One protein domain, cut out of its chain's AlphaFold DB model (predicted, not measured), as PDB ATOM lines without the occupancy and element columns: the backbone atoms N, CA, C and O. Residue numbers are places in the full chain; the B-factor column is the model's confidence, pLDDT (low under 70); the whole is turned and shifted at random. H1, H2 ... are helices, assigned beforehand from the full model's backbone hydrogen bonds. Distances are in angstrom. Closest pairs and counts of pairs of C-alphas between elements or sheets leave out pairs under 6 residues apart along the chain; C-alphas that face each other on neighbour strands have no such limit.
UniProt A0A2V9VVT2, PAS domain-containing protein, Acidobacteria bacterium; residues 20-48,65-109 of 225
ATOM      1  N   GLN A  20     167.069 138.667 179.663       49.53
ATOM      2  CA  GLN A  20     165.897 137.787 179.805       49.53
ATOM      3  C   GLN A  20     165.196 137.935 181.164       49.53
ATOM      4  O   GLN A  20     163.994 137.697 181.244       49.53
ATOM      5  N   VAL A  21     165.913 138.363 182.210       51.78
ATOM      6  CA  VAL A  21     165.329 138.589 183.543       51.78
ATOM      7  C   VAL A  21     164.443 139.838 183.547       51.78
ATOM      8  O   VAL A  21     163.362 139.797 184.125       51.78
ATOM      9  N   GLU A  22     164.816 140.895 182.814       53.56
ATOM     10  CA  GLU A  22     163.980 142.099 182.681       53.56
ATOM     11  C   GLU A  22     162.614 141.782 182.046       53.56
ATOM     12  O   GLU A  22     161.584 142.195 182.568       53.56
ATOM     13  N   TRP A  23     162.553 140.985 180.974       54.91
ATOM     14  CA  TRP A  23     161.274 140.663 180.313       54.91
ATOM     15  C   TRP A  23     160.337 139.789 181.161       54.91
ATOM     16  O   TRP A  23     159.116 139.911 181.047       54.91
ATOM     17  N   GLN A  24     160.882 138.934 182.033       55.28
ATOM     18  CA  GLN A  24     160.077 138.137 182.966       55.28
ATOM     19  C   GLN A  24     159.495 138.987 184.105       55.28
ATOM     20  O   GLN A  24     158.390 138.707 184.570       55.28
ATOM     21  N   GLU A  25     160.184 140.057 184.512       62.09
ATOM     22  CA  GLU A  25     159.666 141.010 185.495       62.09
ATOM     23  C   GLU A  25     158.456 141.772 184.938       62.09
ATOM     24  O   GLU A  25     157.429 141.845 185.612       62.09
ATOM     25  N   TRP A  26     158.505 142.255 183.692       70.25
ATOM     26  CA  TRP A  26     157.379 142.983 183.083       70.25
ATOM     27  C   TRP A  26     156.087 142.165 183.020       70.25
ATOM     28  O   TRP A  26     155.018 142.722 183.264       70.25
ATOM     29  N   TRP A  27     156.163 140.853 182.760       71.19
ATOM     30  CA  TRP A  27     154.971 139.997 182.793       71.19
ATOM     31  C   TRP A  27     154.378 139.962 184.207       71.19
ATOM     32  O   TRP A  27     153.182 140.166 184.375       71.19
ATOM     33  N   LEU A  28     155.202 139.801 185.246       71.94
ATOM     34  CA  LEU A  28     154.733 139.776 186.637       71.94
ATOM     35  C   LEU A  28     154.084 141.101 187.073       71.94
ATOM     36  O   LEU A  28     153.057 141.085 187.750       71.94
ATOM     37  N   TRP A  29     154.629 142.246 186.657       77.00
ATOM     38  CA  TRP A  29     154.000 143.548 186.910       77.00
ATOM     39  C   TRP A  29     152.710 143.727 186.095       77.00
ATOM     40  O   TRP A  29     151.717 144.220 186.624       77.00
ATOM     41  N   ALA A  30     152.681 143.270 184.839       75.56
ATOM     42  CA  ALA A  30     151.487 143.311 183.998       75.56
ATOM     43  C   ALA A  30     150.361 142.425 184.554       75.56
ATOM     44  O   ALA A  30     149.214 142.861 184.598       75.56
ATOM     45  N   SER A  31     150.675 141.224 185.050       78.50
ATOM     46  CA  SER A  31     149.691 140.340 185.684       78.50
ATOM     47  C   SER A  31     149.137 140.950 186.962       78.50
ATOM     48  O   SER A  31     147.925 140.951 187.153       78.50
ATOM     49  N   ALA A  32     149.994 141.544 187.795       76.94
ATOM     50  CA  ALA A  32     149.579 142.228 189.011       76.94
ATOM     51  C   ALA A  32     148.650 143.413 188.702       76.94
ATOM     52  O   ALA A  32     147.622 143.572 189.362       76.94
ATOM     53  N   ILE A  33     148.952 144.206 187.670       80.00
ATOM     54  CA  ILE A  33     148.103 145.321 187.227       80.00
ATOM     55  C   ILE A  33     146.774 144.808 186.665       80.00
ATOM     56  O   ILE A  33     145.727 145.340 187.020       80.00
ATOM     57  N   VAL A  34     146.786 143.753 185.846       81.88
ATOM     58  CA  VAL A  34     145.568 143.156 185.275       81.88
ATOM     59  C   VAL A  34     144.682 142.569 186.370       81.88
ATOM     60  O   VAL A  34     143.487 142.843 186.390       81.88
ATOM     61  N   ILE A  35     145.252 141.827 187.321       78.75
ATOM     62  CA  ILE A  35     144.518 141.276 188.467       78.75
ATOM     63  C   ILE A  35     143.928 142.417 189.301       78.75
ATOM     64  O   ILE A  35     142.758 142.367 189.670       78.75
ATOM     65  N   THR A  36     144.697 143.484 189.529       80.62
ATOM     66  CA  THR A  36     144.228 144.674 190.253       80.62
ATOM     67  C   THR A  36     143.088 145.377 189.506       80.62
ATOM     68  O   THR A  36     142.084 145.724 190.125       80.62
ATOM     69  N   LEU A  37     143.186 145.541 188.184       79.00
ATOM     70  CA  LEU A  37     142.148 146.151 187.346       79.00
ATOM     71  C   LEU A  37     140.874 145.302 187.291       79.00
ATOM     72  O   LEU A  37     139.785 145.850 187.435       79.00
ATOM     73  N   VAL A  38     140.992 143.981 187.144       80.00
ATOM     74  CA  VAL A  38     139.850 143.051 187.122       80.00
ATOM     75  C   VAL A  38     139.145 143.022 188.477       80.00
ATOM     76  O   VAL A  38     137.918 143.085 188.529       80.00
ATOM     77  N   LEU A  39     139.902 143.007 189.579       74.62
ATOM     78  CA  LEU A  39     139.344 143.107 190.930       74.62
ATOM     79  C   LEU A  39     138.635 144.449 191.145       74.62
ATOM     80  O   LEU A  39     137.519 144.480 191.653       74.62
ATOM     81  N   THR A  40     139.247 145.550 190.704       77.19
ATOM     82  CA  THR A  40     138.668 146.899 190.817       77.19
ATOM     83  C   THR A  40     137.389 147.032 189.986       77.19
ATOM     84  O   THR A  40     136.392 147.567 190.469       77.19
ATOM     85  N   PHE A  41     137.378 146.499 188.764       74.56
ATOM     86  CA  PHE A  41     136.213 146.493 187.879       74.56
ATOM     87  C   PHE A  41     135.081 145.612 188.424       74.56
ATOM     88  O   PHE A  41     133.924 146.026 188.410       74.56
ATOM     89  N   GLY A  42     135.407 144.441 188.982       70.50
ATOM     90  CA  GLY A  42     134.440 143.586 189.671       70.50
ATOM     91  C   GLY A  42     133.793 144.292 190.866       70.50
ATOM     92  O   GLY A  42     132.572 144.291 190.994       70.50
ATOM     93  N   ILE A  43     134.594 144.979 191.690       67.25
ATOM     94  CA  ILE A  43     134.105 145.790 192.818       67.25
ATOM     95  C   ILE A  43     133.197 146.933 192.330       67.25
ATOM     96  O   ILE A  43     132.141 147.174 192.917       67.25
ATOM     97  N   PHE A  44     133.572 147.620 191.246       67.44
ATOM     98  CA  PHE A  44     132.792 148.716 190.664       67.44
ATOM     99  C   PHE A  44     131.447 148.232 190.098       67.44
ATOM    100  O   PHE A  44     130.406 148.813 190.404       67.44
ATOM    101  N   SER A  45     131.451 147.120 189.358       54.69
ATOM    102  CA  SER A  45     130.250 146.506 188.773       54.69
ATOM    103  C   SER A  45     129.255 146.007 189.822       54.69
ATOM    104  O   SER A  45     128.057 146.003 189.564       54.69
ATOM    105  N   LEU A  46     129.733 145.582 190.994       58.62
ATOM    106  CA  LEU A  46     128.896 145.135 192.112       58.62
ATOM    107  C   LEU A  46     128.364 146.293 192.972       58.62
ATOM    108  O   LEU A  46     127.404 146.115 193.717       58.62
ATOM    109  N   THR A  47     128.989 147.473 192.889       55.97
ATOM    110  CA  THR A  47     128.625 148.655 193.688       55.97
ATOM    111  C   THR A  47     127.641 149.574 192.965       55.97
ATOM    112  O   THR A  47     126.958 150.344 193.634       55.97
ATOM    113  N   PHE A  48     127.549 149.505 191.634       55.81
ATOM    114  CA  PHE A  48     126.620 150.308 190.836       55.81
ATOM    115  C   PHE A  48     125.294 149.545 190.655       55.81
ATOM    116  O   PHE A  48     125.221 148.648 189.813       55.81
ATOM    117  N   GLU A  65     132.129 144.719 203.703       67.88
ATOM    118  CA  GLU A  65     133.142 144.279 204.673       67.88
ATOM    119  C   GLU A  65     134.131 143.290 204.048       67.88
ATOM    120  O   GLU A  65     135.344 143.457 204.195       67.88
ATOM    121  N   TRP A  66     133.641 142.347 203.235       76.00
ATOM    122  CA  TRP A  66     134.494 141.427 202.473       76.00
ATOM    123  C   TRP A  66     135.400 142.161 201.472       76.00
ATOM    124  O   TRP A  66     136.570 141.808 201.325       76.00
ATOM    125  N   VAL A  67     134.908 143.238 200.843       76.31
ATOM    126  CA  VAL A  67     135.711 144.080 199.934       76.31
ATOM    127  C   VAL A  67     136.874 144.762 200.665       76.31
ATOM    128  O   VAL A  67     137.985 144.804 200.136       76.31
ATOM    129  N   ARG A  68     136.665 145.251 201.895       75.31
ATOM    130  CA  ARG A  68     137.745 145.837 202.713       75.31
ATOM    131  C   ARG A  68     138.794 144.791 203.098       75.31
ATOM    132  O   ARG A  68     139.985 145.086 203.037       75.31
ATOM    133  N   GLY A  69     138.363 143.574 203.435       77.94
ATOM    134  CA  GLY A  69     139.264 142.451 203.717       77.94
ATOM    135  C   GLY A  69     140.115 142.057 202.506       77.94
ATOM    136  O   GLY A  69     141.329 141.896 202.623       77.94
ATOM    137  N   LEU A  70     139.503 141.988 201.321       78.50
ATOM    138  CA  LEU A  70     140.212 141.681 200.078       78.50
ATOM    139  C   LEU A  70     141.208 142.785 199.698       78.50
ATOM    140  O   LEU A  70     142.344 142.486 199.331       78.50
ATOM    141  N   ALA A  71     140.822 144.055 199.848       76.56
ATOM    142  CA  ALA A  71     141.720 145.185 199.621       76.56
ATOM    143  C   ALA A  71     142.938 145.139 200.562       76.56
ATOM    144  O   ALA A  71     144.070 145.331 200.115       76.56
ATOM    145  N   ALA A  72     142.734 144.814 201.843       81.12
ATOM    146  CA  ALA A  72     143.825 144.642 202.799       81.12
ATOM    147  C   ALA A  72     144.757 143.477 202.418       81.12
ATOM    148  O   ALA A  72     145.979 143.623 202.487       81.12
ATOM    149  N   LEU A  73     144.206 142.350 201.952       83.94
ATOM    150  CA  LEU A  73     144.984 141.196 201.491       83.94
ATOM    151  C   LEU A  73     145.853 141.544 200.271       83.94
ATOM    152  O   LEU A  73     147.031 141.189 200.226       83.94
ATOM    153  N   VAL A  74     145.298 142.280 199.303       83.31
ATOM    154  CA  VAL A  74     146.027 142.729 198.106       83.31
ATOM    155  C   VAL A  74     147.140 143.712 198.471       83.31
ATOM    156  O   VAL A  74     148.246 143.611 197.936       83.31
ATOM    157  N   LEU A  75     146.892 144.642 199.399       83.00
ATOM    158  CA  LEU A  75     147.926 145.556 199.894       83.00
ATOM    159  C   LEU A  75     149.051 144.806 200.613       83.00
ATOM    160  O   LEU A  75     150.224 145.103 200.385       83.00
ATOM    161  N   LEU A  76     148.710 143.800 201.423       85.94
ATOM    162  CA  LEU A  76     149.683 142.942 202.097       85.94
ATOM    163  C   LEU A  76     150.522 142.164 201.077       85.94
ATOM    164  O   LEU A  76     151.747 142.156 201.178       85.94
ATOM    165  N   PHE A  77     149.890 141.579 200.056       83.69
ATOM    166  CA  PHE A  77     150.593 140.864 198.993       83.69
ATOM    167  C   PHE A  77     151.559 141.780 198.229       83.69
ATOM    168  O   PHE A  77     152.729 141.440 198.067       83.69
ATOM    169  N   ASN A  78     151.121 142.979 197.833       81.38
ATOM    170  CA  ASN A  78     151.994 143.951 197.170       81.38
ATOM    171  C   ASN A  78     153.175 144.366 198.061       81.38
ATOM    172  O   ASN A  78     154.320 144.376 197.606       81.38
ATOM    173  N   LEU A  79     152.920 144.652 199.341       87.38
ATOM    174  CA  LEU A  79     153.972 144.971 200.307       87.38
ATOM    175  C   LEU A  79     154.971 143.814 200.449       87.38
ATOM    176  O   LEU A  79     156.179 144.049 200.490       87.38
ATOM    177  N   TYR A  80     154.482 142.573 200.476       87.31
ATOM    178  CA  TYR A  80     155.310 141.372 200.529       87.31
ATOM    179  C   TYR A  80     156.204 141.239 199.291       87.31
ATOM    180  O   TYR A  80     157.405 141.011 199.433       87.31
ATOM    181  N   ILE A  81     155.664 141.446 198.084       85.75
ATOM    182  CA  ILE A  81     156.453 141.406 196.843       85.75
ATOM    183  C   ILE A  81     157.545 142.483 196.853       85.75
ATOM    184  O   ILE A  81     158.709 142.183 196.583       85.75
ATOM    185  N   VAL A  82     157.214 143.719 197.236       86.06
ATOM    186  CA  VAL A  82     158.199 144.810 197.348       86.06
ATOM    187  C   VAL A  82     159.275 144.484 198.388       86.06
ATOM    188  O   VAL A  82     160.462 144.737 198.163       86.06
ATOM    189  N   TYR A  83     158.885 143.892 199.519       87.69
ATOM    190  CA  TYR A  83     159.820 143.449 200.548       87.69
ATOM    191  C   TYR A  83     160.784 142.377 200.019       87.69
ATOM    192  O   TYR A  83     161.999 142.512 200.188       87.69
ATOM    193  N   GLN A  84     160.269 141.359 199.323       85.56
ATOM    194  CA  GLN A  84     161.076 140.295 198.717       85.56
ATOM    195  C   GLN A  84     162.077 140.847 197.697       85.56
ATOM    196  O   GLN A  84     163.263 140.512 197.741       85.56
ATOM    197  N   GLN A  85     161.633 141.764 196.837       85.88
ATOM    198  CA  GLN A  85     162.501 142.412 195.852       85.88
ATOM    199  C   GLN A  85     163.649 143.182 196.521       85.88
ATOM    200  O   GLN A  85     164.809 143.051 196.124       85.88
ATOM    201  N   ARG A  86     163.367 143.926 197.602       87.75
ATOM    202  CA  ARG A  86     164.412 144.634 198.362       87.75
ATOM    203  C   ARG A  86     165.426 143.686 199.000       87.75
ATOM    204  O   ARG A  86     166.616 143.999 199.001       87.75
ATOM    205  N   GLN A  87     164.983 142.549 199.535       85.44
ATOM    206  CA  GLN A  87     165.887 141.554 200.124       85.44
ATOM    207  C   GLN A  87     166.823 140.962 199.070       85.44
ATOM    208  O   GLN A  87     168.039 140.916 199.273       85.44
ATOM    209  N   LEU A  88     166.285 140.601 197.904       88.81
ATOM    210  CA  LEU A  88     167.083 140.039 196.821       88.81
ATOM    211  C   LEU A  88     168.131 141.034 196.306       88.81
ATOM    212  O   LEU A  88     169.287 140.663 196.090       88.81
ATOM    213  N   GLN A  89     167.764 142.311 196.167       86.81
ATOM    214  CA  GLN A  89     168.711 143.354 195.771       86.81
ATOM    215  C   GLN A  89     169.844 143.534 196.788       86.81
ATOM    216  O   GLN A  89     170.993 143.706 196.385       86.81
ATOM    217  N   ARG A  90     169.557 143.462 198.095       85.56
ATOM    218  CA  ARG A  90     170.588 143.559 199.142       85.56
ATOM    219  C   ARG A  90     171.585 142.409 199.065       85.56
ATOM    220  O   ARG A  90     172.785 142.664 199.074       85.56
ATOM    221  N   ILE A  91     171.100 141.175 198.920       88.62
ATOM    222  CA  ILE A  91     171.962 139.988 198.799       88.62
ATOM    223  C   ILE A  91     172.834 140.087 197.541       88.62
ATOM    224  O   ILE A  91     174.039 139.851 197.608       88.62
ATOM    225  N   ARG A  92     172.255 140.502 196.405       86.12
ATOM    226  CA  ARG A  92     173.005 140.700 195.154       86.12
ATOM    227  C   ARG A  92     174.098 141.760 195.293       86.12
ATOM    228  O   ARG A  92     175.213 141.522 194.843       86.12
ATOM    229  N   ARG A  93     173.806 142.899 195.934       86.31
ATOM    230  CA  ARG A  93     174.801 143.960 196.176       86.31
ATOM    231  C   ARG A  93     175.926 143.485 197.084       86.31
ATOM    232  O   ARG A  93     177.082 143.655 196.731       86.31
ATOM    233  N   GLN A  94     175.596 142.823 198.191       86.62
ATOM    234  CA  GLN A  94     176.605 142.275 199.099       86.62
ATOM    235  C   GLN A  94     177.504 141.245 198.412       86.62
ATOM    236  O   GLN A  94     178.702 141.206 198.677       86.62
ATOM    237  N   LEU A  95     176.944 140.414 197.528       85.69
ATOM    238  CA  LEU A  95     177.731 139.451 196.766       85.69
ATOM    239  C   LEU A  95     178.654 140.153 195.760       85.69
ATOM    240  O   LEU A  95     179.830 139.814 195.690       85.69
ATOM    241  N   ALA A  96     178.148 141.156 195.040       83.75
ATOM    242  CA  ALA A  96     178.939 141.933 194.088       83.75
ATOM    243  C   ALA A  96     180.069 142.725 194.766       83.75
ATOM    244  O   ALA A  96     181.197 142.700 194.289       83.75
ATOM    245  N   GLU A  97     179.800 143.373 195.903       86.00
ATOM    246  CA  GLU A  97     180.817 144.091 196.684       86.00
ATOM    247  C   GLU A  97     181.899 143.144 197.210       86.00
ATOM    248  O   GLU A  97     183.084 143.469 197.164       86.00
ATOM    249  N   ARG A  98     181.513 141.950 197.682       82.00
ATOM    250  CA  ARG A  98     182.473 140.926 198.116       82.00
ATOM    251  C   ARG A  98     183.334 140.423 196.966       82.00
ATOM    252  O   ARG A  98     184.534 140.273 197.163       82.00
ATOM    253  N   GLU A  99     182.741 140.184 195.800       83.12
ATOM    254  CA  GLU A  99     183.473 139.745 194.610       83.12
ATOM    255  C   GLU A  99     184.467 140.815 194.152       83.12
ATOM    256  O   GLU A  99     185.643 140.526 193.959       83.12
ATOM    257  N   GLN A 100     184.032 142.075 194.073       80.38
ATOM    258  CA  GLN A 100     184.902 143.199 193.721       80.38
ATOM    259  C   GLN A 100     186.041 143.375 194.726       80.38
ATOM    260  O   GLN A 100     187.192 143.554 194.336       80.38
ATOM    261  N   LEU A 101     185.748 143.291 196.026       80.81
ATOM    262  CA  LEU A 101     186.773 143.372 197.062       80.81
ATOM    263  C   LEU A 101     187.759 142.202 196.963       80.81
ATOM    264  O   LEU A 101     188.966 142.414 197.060       80.81
ATOM    265  N   PHE A 102     187.266 140.982 196.741       77.50
ATOM    266  CA  PHE A 102     188.110 139.809 196.530       77.50
ATOM    267  C   PHE A 102     189.013 139.992 195.306       77.50
ATOM    268  O   PHE A 102     190.218 139.753 195.391       77.50
ATOM    269  N   GLN A 103     188.466 140.496 194.201       75.81
ATOM    270  CA  GLN A 103     189.221 140.805 192.993       75.81
ATOM    271  C   GLN A 103     190.319 141.847 193.266       75.81
ATOM    272  O   GLN A 103     191.481 141.600 192.969       75.81
ATOM    273  N   VAL A 104     190.004 142.961 193.930       77.75
ATOM    274  CA  VAL A 104     190.992 144.005 194.262       77.75
ATOM    275  C   VAL A 104     192.087 143.488 195.202       77.75
ATOM    276  O   VAL A 104     193.262 143.820 195.026       77.75
ATOM    277  N   ILE A 105     191.730 142.676 196.202       75.44
ATOM    278  CA  ILE A 105     192.703 142.077 197.127       75.44
ATOM    279  C   ILE A 105     193.616 141.111 196.373       75.44
ATOM    280  O   ILE A 105     194.829 141.164 196.548       75.44
ATOM    281  N   THR A 106     193.060 140.247 195.524       72.00
ATOM    282  CA  THR A 106     193.831 139.243 194.774       72.00
ATOM    283  C   THR A 106     194.680 139.842 193.654       72.00
ATOM    284  O   THR A 106     195.767 139.332 193.397       72.00
ATOM    285  N   GLU A 107     194.240 140.934 193.026       69.50
ATOM    286  CA  GLU A 107     194.996 141.670 192.004       69.50
ATOM    287  C   GLU A 107     196.216 142.410 192.568       69.50
ATOM    288  O   GLU A 107     197.236 142.534 191.873       69.50
ATOM    289  N   ASN A 108     196.099 142.910 193.806       65.62
ATOM    290  CA  ASN A 108     197.157 143.634 194.515       65.62
ATOM    291  C   ASN A 108     198.017 142.737 195.412       65.62
ATOM    292  O   ASN A 108     199.144 143.110 195.744       65.62
ATOM    293  N   ALA A 109     197.522 141.566 195.809       64.88
ATOM    294  CA  ALA A 109     198.326 140.585 196.516       64.88
ATOM    295  C   ALA A 109     199.466 140.117 195.598       64.88
ATOM    296  O   ALA A 109     199.244 139.605 194.505       64.88
TER     297      ALA A 109
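What this domain is: This is residues 20 to 48 and 65 to 109 of the 225 residues of the protein "PAS domain-containing protein" of Acidobacteria bacterium (UniProt A0A2V9VVT2). Two long, nearly straight helices run side by side in opposite ways for part of their length, near each other around the cut, with the far part of H2, residues 79 to 108, reaching well past H1 as a long arm. Residues 20 to 31 of H1 also stand free. The printed part has 74 residues with two named helices, H1 then H2, and no named strand; the class is all helix. It is an extended rod, with a radius of gyration of the C-alphas of 20.4 A and spans of 72 by 26 by 9 A.

Where its parts are: H1, residues 20 to 47, runs 41.2 A from C-alpha 20 at (165.897, 137.787, 179.805) to C-alpha 47 at (128.625, 148.655, 193.688). H2, residues 65 to 108, runs 64.8 A and ends with C-alpha 108 at (197.157, 143.634, 194.515).

How they stand to each other: H1 and H2 are close but not clearly touching; their closest C-alphas, those of Ile 43 and Val 67, are 7.5 A apart. They run opposite ways at a shallow tilt of 13 degrees. In H2 every O i to N i+4 pair is within hydrogen-bond range, in H1 23 of 24.

The domain as a whole: The C-alphas of Phe 48 and Ala 109, the two farthest apart, are 72.6 A apart. Residues 49 to 64 are not printed, and C-alphas 48 and 65 are 16.4 A apart across the cut. Mean pLDDT of the printed part is 76.3; residues 20 to 25, 43 to 48, 65 and 107 to 109 are under 70.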